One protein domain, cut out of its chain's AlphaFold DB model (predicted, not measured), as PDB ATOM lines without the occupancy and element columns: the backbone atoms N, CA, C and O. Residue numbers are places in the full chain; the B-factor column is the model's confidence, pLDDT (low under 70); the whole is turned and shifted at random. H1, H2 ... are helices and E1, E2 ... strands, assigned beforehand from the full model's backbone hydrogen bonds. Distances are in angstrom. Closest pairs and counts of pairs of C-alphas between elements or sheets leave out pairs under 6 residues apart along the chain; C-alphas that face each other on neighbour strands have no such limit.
ATOM      1  N   TYR A  59     160.014 193.721 165.345       95.12
ATOM      2  CA  TYR A  59     160.053 195.150 165.623       95.12
ATOM      3  C   TYR A  59     161.276 195.772 164.955       95.12
ATOM      4  O   TYR A  59     162.399 195.303 165.105       95.12
ATOM      5  N   SER A  60     161.056 196.840 164.189       95.56
ATOM      6  CA  SER A  60     162.106 197.471 163.375       95.56
ATOM      7  C   SER A  60     163.201 198.164 164.190       95.56
ATOM      8  O   SER A  60     164.200 198.592 163.631       95.56
ATOM      9  N   ASP A  61     162.945 198.413 165.467       95.69
ATOM     10  CA  ASP A  61     163.867 199.028 166.415       95.69
ATOM     11  C   ASP A  61     164.521 197.995 167.336       95.69
ATOM     12  O   ASP A  61     165.084 198.379 168.354       95.69
ATOM     13  N   GLY A  62     164.457 196.708 166.981       93.44
ATOM     14  CA  GLY A  62     165.214 195.655 167.646       93.44
ATOM     15  C   GLY A  62     166.688 196.014 167.814       93.44
ATOM     16  O   GLY A  62     167.257 196.702 166.969       93.44
ATOM     17  N   GLU A  63     167.281 195.583 168.927       90.88
ATOM     18  CA  GLU A  63     168.689 195.812 169.303       90.88
ATOM     19  C   GLU A  63     169.067 197.282 169.560       90.88
ATOM     20  O   GLU A  63     170.141 197.571 170.092       90.88
ATOM     21  N   LYS A  64     168.176 198.239 169.270       93.81
ATOM     22  CA  LYS A  64     168.384 199.645 169.615       93.81
ATOM     23  C   LYS A  64     168.505 199.790 171.128       93.81
ATOM     24  O   LYS A  64     167.647 199.310 171.866       93.81
ATOM     25  N   GLN A  65     169.518 200.523 171.585       93.06
ATOM     26  CA  GLN A  65     169.676 200.813 173.007       93.06
ATOM     27  C   GLN A  65     168.462 201.548 173.585       93.06
ATOM     28  O   GLN A  65     167.920 202.472 172.970       93.06
ATOM     29  N   CYS A  66     168.067 201.155 174.792       92.19
ATOM     30  CA  CYS A  66     166.933 201.737 175.499       92.19
ATOM     31  C   CYS A  66     167.211 201.851 176.998       92.19
ATOM     32  O   CYS A  66     168.006 201.112 177.569       92.19
ATOM     33  N   ASN A  67     166.519 202.775 177.659       91.38
ATOM     34  CA  ASN A  67     166.521 202.872 179.124       91.38
ATOM     35  C   ASN A  67     165.160 202.579 179.751       91.38
ATOM     36  O   ASN A  67     165.072 202.410 180.966       91.38
ATOM     37  N   ASP A  68     164.114 202.523 178.933       89.81
ATOM     38  CA  ASP A  68     162.751 202.253 179.358       89.81
ATOM     39  C   ASP A  68     161.961 201.601 178.219       89.81
ATOM     40  O   ASP A  68     162.252 201.814 177.039       89.81
ATOM     41  N   ALA A  69     160.952 200.810 178.578       91.12
ATOM     42  CA  ALA A  69     160.098 200.091 177.642       91.12
ATOM     43  C   ALA A  69     159.381 201.020 176.644       91.12
ATOM     44  O   ALA A  69     159.197 200.644 175.489       91.12
ATOM     45  N   THR A  70     159.037 202.242 177.059       92.62
ATOM     46  CA  THR A  70     158.361 203.249 176.219       92.62
ATOM     47  C   THR A  70     159.191 203.728 175.025       92.62
ATOM     48  O   THR A  70     158.643 204.297 174.083       92.62
ATOM     49  N   GLN A  71     160.505 203.490 175.031       93.94
ATOM     50  CA  GLN A  71     161.403 203.858 173.930       93.94
ATOM     51  C   GLN A  71     161.380 202.841 172.780       93.94
ATOM     52  O   GLN A  71     161.951 203.119 171.722       93.94
ATOM     53  N   CYS A  72     160.733 201.692 172.994       94.56
ATOM     54  CA  CYS A  72     160.711 200.555 172.085       94.56
ATOM     55  C   CYS A  72     159.318 200.347 171.481       94.56
ATOM     56  O   CYS A  72     158.315 200.379 172.194       94.56
ATOM     57  N   LYS A  73     159.224 200.021 170.189       94.94
ATOM     58  CA  LYS A  73     157.954 199.680 169.516       94.94
ATOM     59  C   LYS A  73     157.326 198.409 170.078       94.94
ATOM     60  O   LYS A  73     156.105 198.262 170.054       94.94
ATOM     61  N   SER A  74     158.152 197.506 170.598       92.62
ATOM     62  CA  SER A  74     157.717 196.319 171.335       92.62
ATOM     63  C   SER A  74     157.108 196.646 172.702       92.62
ATOM     64  O   SER A  74     156.480 195.778 173.303       92.62
ATOM     65  N   ASN A  75     157.269 197.880 173.196       93.75
ATOM     66  CA  ASN A  75     157.035 198.277 174.586       93.75
ATOM     67  C   ASN A  75     157.840 197.440 175.594       93.75
ATOM     68  O   ASN A  75     157.416 197.252 176.736       93.75
ATOM     69  N   VAL A  76     158.985 196.895 175.171       93.12
ATOM     70  CA  VAL A  76     159.869 196.082 176.008       93.12
ATOM     71  C   VAL A  76     161.318 196.490 175.767       93.12
ATOM     72  O   VAL A  76     161.846 196.330 174.668       93.12
ATOM     73  N   CYS A  77     161.955 196.971 176.832       94.31
ATOM     74  CA  CYS A  77     163.392 197.199 176.900       94.31
ATOM     75  C   CYS A  77     164.020 196.036 177.671       94.31
ATOM     76  O   CYS A  77     163.776 195.902 178.872       94.31
ATOM     77  N   LEU A  78     164.736 195.160 176.977       93.19
ATOM     78  CA  LEU A  78     165.377 193.969 177.522       93.19
ATOM     79  C   LEU A  78     166.739 194.304 178.126       93.19
ATOM     80  O   LEU A  78     167.334 195.323 177.797       93.19
ATOM     81  N   TRP A  79     167.218 193.446 179.018       90.06
ATOM     82  CA  TRP A  79     168.599 193.431 179.497       90.06
ATOM     83  C   TRP A  79     169.035 191.976 179.705       90.06
ATOM     84  O   TRP A  79     168.202 191.141 180.068       90.06
ATOM     85  N   ASP A  80     170.315 191.676 179.487       85.50
ATOM     86  CA  ASP A  80     170.907 190.350 179.722       85.50
ATOM     87  C   ASP A  80     171.732 190.371 181.023       85.50
ATOM     88  O   ASP A  80     172.432 191.340 181.311       85.50
ATOM     89  N   ILE A  81     171.626 189.316 181.836       77.25
ATOM     90  CA  ILE A  81     172.378 189.174 183.095       77.25
ATOM     91  C   ILE A  81     173.816 188.690 182.872       77.25
ATOM     92  O   ILE A  81     174.647 188.761 183.777       77.25
ATOM     93  N   ARG A  82     174.115 188.158 181.684       72.06
ATOM     94  CA  ARG A  82     175.405 187.552 181.330       72.06
ATOM     95  C   ARG A  82     176.383 188.557 180.734       72.06
ATOM     96  O   ARG A  82     177.573 188.261 180.663       72.06
ATOM     97  N   THR A  83     175.910 189.730 180.324       67.00
ATOM     98  CA  THR A  83     176.758 190.812 179.823       67.00
ATOM     99  C   THR A  83     177.184 191.712 180.982       67.00
ATOM    100  O   THR A  83     176.368 192.181 181.770       67.00
ATOM    101  N   THR A  84     178.490 191.948 181.113       55.12
ATOM    102  CA  THR A  84     179.064 192.854 182.125       55.12
ATOM    103  C   THR A  84     178.756 194.322 181.840       55.12
ATOM    104  O   THR A  84     178.738 195.139 182.760       55.12
ATOM    105  N   GLU A  85     178.475 194.659 180.582       56.56
ATOM    106  CA  GLU A  85     177.828 195.914 180.229       56.56
ATOM    107  C   GLU A  85     176.314 195.742 180.315       56.56
ATOM    108  O   GLU A  85     175.756 194.745 179.854       56.56
ATOM    109  N   LEU A  86     175.645 196.738 180.899       61.91
ATOM    110  CA  LEU A  86     174.193 196.899 180.910       61.91
ATOM    111  C   LEU A  86     173.691 197.130 179.472       61.91
ATOM    112  O   LEU A  86     173.201 198.215 179.156       61.91
ATOM    113  N   SER A  87     173.833 196.142 178.586       77.69
ATOM    114  CA  SER A  87     173.317 196.181 177.224       77.69
ATOM    115  C   SER A  87     171.804 196.053 177.307       77.69
ATOM    116  O   SER A  87     171.233 194.963 177.303       77.69
ATOM    117  N   LYS A  88     171.171 197.205 177.511       90.38
ATOM    118  CA  LYS A  88     169.729 197.356 177.471       90.38
ATOM    119  C   LYS A  88     169.328 197.651 176.041       90.38
ATOM    120  O   LYS A  88     169.816 198.627 175.468       90.38
ATOM    121  N   HIS A  89     168.427 196.862 175.481       93.00
ATOM    122  CA  HIS A  89     168.021 197.016 174.091       93.00
ATOM    123  C   HIS A  89     166.552 196.682 173.870       93.00
ATOM    124  O   HIS A  89     165.923 195.947 174.628       93.00
ATOM    125  N   CYS A  90     165.976 197.258 172.827       94.88
ATOM    126  CA  CYS A  90     164.620 196.952 172.419       94.88
ATOM    127  C   CYS A  90     164.547 195.537 171.847       94.88
ATOM    128  O   CYS A  90     165.392 195.142 171.045       94.88
ATOM    129  N   ALA A  91     163.512 194.786 172.226       94.62
ATOM    130  CA  ALA A  91     163.297 193.453 171.670       94.62
ATOM    131  C   ALA A  91     163.084 193.515 170.147       94.62
ATOM    132  O   ALA A  91     162.207 194.242 169.677       94.62
ATOM    133  N   ALA A  92     163.833 192.718 169.393       94.62
ATOM    134  CA  ALA A  92     163.694 192.550 167.952       94.62
ATOM    135  C   ALA A  92     162.464 191.724 167.580       94.62
ATOM    136  O   ALA A  92     161.891 191.913 166.506       94.62
ATOM    137  N   SER A  93     162.012 190.832 168.467       94.94
ATOM    138  CA  SER A  93     160.801 190.048 168.223       94.94
ATOM    139  C   SER A  93     160.047 189.645 169.489       94.94
ATOM    140  O   SER A  93     160.589 189.675 170.593       94.94
ATOM    141  N   THR A  94     158.786 189.229 169.337       93.25
ATOM    142  CA  THR A  94     158.003 188.633 170.437       93.25
ATOM    143  C   THR A  94     158.695 187.397 171.008       93.25
ATOM    144  O   THR A  94     158.707 187.208 172.222       93.25
ATOM    145  N   LEU A  95     159.299 186.577 170.145       91.50
ATOM    146  CA  LEU A  95     160.042 185.390 170.556       91.50
ATOM    147  C   LEU A  95     161.233 185.736 171.461       91.50
ATOM    148  O   LEU A  95     161.483 185.049 172.446       91.50
ATOM    149  N   GLU A  96     161.942 186.822 171.161       91.06
ATOM    150  CA  GLU A  96     163.058 187.274 171.990       91.06
ATOM    151  C   GLU A  96     162.601 187.678 173.393       91.06
ATOM    152  O   GLU A  96     163.234 187.290 174.367       91.06
ATOM    153  N   VAL A  97     161.469 188.382 173.519       89.88
ATOM    154  CA  VAL A  97     160.906 188.741 174.835       89.88
ATOM    155  C   VAL A  97     160.641 187.495 175.681       89.88
ATOM    156  O   VAL A  97     160.900 187.497 176.883       89.88
ATOM    157  N   ILE A  98     160.134 186.433 175.053       88.38
ATOM    158  CA  ILE A  98     159.848 185.159 175.714       88.38
ATOM    159  C   ILE A  98     161.150 184.483 176.165       88.38
ATOM    160  O   ILE A  98     161.262 184.071 177.318       88.38
ATOM    161  N   HIS A  99     162.159 184.418 175.294       84.56
ATOM    162  CA  HIS A  99     163.445 183.792 175.616       84.56
ATOM    163  C   HIS A  99     164.301 184.599 176.600       84.56
ATOM    164  O   HIS A  99     165.051 184.006 177.379       84.56
ATOM    165  N   ALA A 100     164.162 185.927 176.624       84.88
ATOM    166  CA  ALA A 100     164.860 186.798 177.567       84.88
ATOM    167  C   ALA A 100     164.513 186.479 179.032       84.88
ATOM    168  O   ALA A 100     165.315 186.758 179.922       84.88
ATOM    169  N   GLY A 101     163.374 185.823 179.290       79.50
ATOM    170  CA  GLY A 101     163.048 185.284 180.614       79.50
ATOM    171  C   GLY A 101     164.052 184.267 181.160       79.50
ATOM    172  O   GLY A 101     164.108 184.036 182.363       79.50
ATOM    173  N   CYS A 102     164.895 183.687 180.308       78.44
ATOM    174  CA  CYS A 102     165.916 182.736 180.739       78.44
ATOM    175  C   CYS A 102     167.323 183.308 180.826       78.44
ATOM    176  O   CYS A 102     168.247 182.609 181.242       78.44
ATOM    177  N   THR A 103     167.503 184.564 180.433       81.00
ATOM    178  CA  THR A 103     168.830 185.161 180.271       81.00
ATOM    179  C   THR A 103     168.911 186.572 180.838       81.00
ATOM    180  O   THR A 103     169.982 187.160 180.843       81.00
ATOM    181  N   GLY A 104     167.817 187.114 181.373       86.44
ATOM    182  CA  GLY A 104     167.805 188.416 182.024       86.44
ATOM    183  C   GLY A 104     166.391 188.878 182.350       86.44
ATOM    184  O   GLY A 104     165.668 188.249 183.127       86.44
ATOM    185  N   GLY A 105     165.986 190.015 181.794       89.50
ATOM    186  CA  GLY A 105     164.653 190.542 182.048       89.50
ATOM    187  C   GLY A 105     164.326 191.796 181.259       89.50
ATOM    188  O   GLY A 105     164.857 192.032 180.178       89.50
ATOM    189  N   LYS A 106     163.438 192.619 181.816       90.38
ATOM    190  CA  LYS A 106     163.018 193.892 181.224       90.38
ATOM    191  C   LYS A 106     163.245 195.068 182.158       90.38
ATOM    192  O   LYS A 106     163.333 194.901 183.372       90.38
ATOM    193  N   VAL A 107     163.281 196.264 181.593       89.69
ATOM    194  CA  VAL A 107     163.322 197.519 182.337       89.69
ATOM    195  C   VAL A 107     161.921 198.118 182.419       89.69
ATOM    196  O   VAL A 107     161.245 198.281 181.404       89.69
ATOM    197  N   VAL A 108     161.484 198.439 183.635       85.56
ATOM    198  CA  VAL A 108     160.202 199.091 183.927       85.56
ATOM    199  C   VAL A 108     160.481 200.303 184.807       85.56
ATOM    200  O   VAL A 108     160.957 200.142 185.933       85.56
ATOM    201  N   ASN A 109     160.198 201.514 184.316       85.44
ATOM    202  CA  ASN A 109     160.469 202.765 185.035       85.44
ATOM    203  C   ASN A 109     161.934 202.863 185.497       85.44
ATOM    204  O   ASN A 109     162.224 203.166 186.657       85.44
ATOM    205  N   GLY A 110     162.867 202.501 184.612       81.62
ATOM    206  CA  GLY A 110     164.305 202.478 184.899       81.62
ATOM    207  C   GLY A 110     164.788 201.345 185.818       81.62
ATOM    208  O   GLY A 110     165.995 201.204 186.011       81.62
ATOM    209  N   LYS A 111     163.891 200.506 186.358       85.00
ATOM    210  CA  LYS A 111     164.247 199.362 187.213       85.00
ATOM    211  C   LYS A 111     164.289 198.066 186.415       85.00
ATOM    212  O   LYS A 111     163.375 197.778 185.648       85.00
ATOM    213  N   GLN A 112     165.328 197.268 186.629       87.75
ATOM    214  CA  GLN A 112     165.433 195.923 186.069       87.75
ATOM    215  C   GLN A 112     164.501 194.964 186.812       87.75
ATOM    216  O   GLN A 112     164.512 194.888 188.039       87.75
ATOM    217  N   VAL A 113     163.699 194.229 186.053       88.00
ATOM    218  CA  VAL A 113     162.767 193.214 186.538       88.00
ATOM    219  C   VAL A 113     163.063 191.930 185.782       88.00
ATOM    220  O   VAL A 113     163.023 191.922 184.550       88.00
ATOM    221  N   ALA A 114     163.362 190.852 186.505       85.00
ATOM    222  CA  ALA A 114     163.533 189.538 185.900       85.00
ATOM    223  C   ALA A 114     162.225 189.108 185.220       85.00
ATOM    224  O   ALA A 114     161.139 189.212 185.798       85.00
ATOM    225  N   LEU A 115     162.331 188.646 183.979       78.62
ATOM    226  CA  LEU A 115     161.255 187.904 183.336       78.62
ATOM    227  C   LEU A 115     161.475 186.449 183.761       78.62
ATOM    228  O   LEU A 115     162.590 185.967 183.667       78.62
ATOM    229  N   GLY A 116     160.485 185.769 184.335       70.38
ATOM    230  CA  GLY A 116     160.650 184.347 184.651       70.38
ATOM    231  C   GLY A 116     160.728 183.515 183.367       70.38
ATOM    232  O   GLY A 116     160.065 183.858 182.386       70.38
ATOM    233  N   CYS A 117     161.483 182.412 183.367       68.75
ATOM    234  CA  CYS A 117     161.375 181.405 182.307       68.75
ATOM    235  C   CYS A 117     159.957 180.821 182.298       68.75
ATOM    236  O   CYS A 117     159.443 180.444 183.354       68.75
ATOM    237  N   SER A 118     159.342 180.735 181.120       58.62
ATOM    238  CA  SER A 118     158.059 180.055 180.888       58.62
ATOM    239  C   SER A 118     158.228 178.919 179.891       58.62
ATOM    240  O   SER A 118     159.021 179.096 178.940       58.62
TER     241      SER A 118
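Overview. This is residues 59 to 118 of the 118 residues of an uncharacterized protein of Leucothrix mucor (UniProt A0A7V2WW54). With little regular structure, a small twisted antiparallel sheet, E2 E1 E3 E4, has helix H1 over one face, while unnamed residues 59 to 76 wind past E2 into E1. Named elements hold 23 of the 60 printed residues, a mixed class ordered E1 E2 H1 E3 E4. The whole is compact, radius of gyration of the C-alphas 9.9 A, spanning 23 by 21 by 19 A.

Arrangement. E1, residues 77 to 80, is antiparallel to E3, residues 104 to 108: N 79 to O 105, 3.0 A. E2, residues 88 to 90, forms a hairpin with E1: N 78 to O 89, 2.7 A. E4, residues 111 to 114, forms one with E3: N 106 to O 113, 2.9 A. H1, residues 94 to 100, is on the sheet over E1, closest C-alphas Leu 78 and Ala 100, 7.2 A; its O i to N i+4 pairs are within hydrogen-bond range. E2, H1, E3 form a split strand-helix-strand unit, E1 between its strands, crossover right-handed.

Along the chain. E3 is 13.2 A long. C-alpha 77 begins E1 at (163.392, 197.199, 176.900).

Size, cuts and confidence. The printed part has no cut; pLDDT is under 70 at 83 to 86 and 117 to 118.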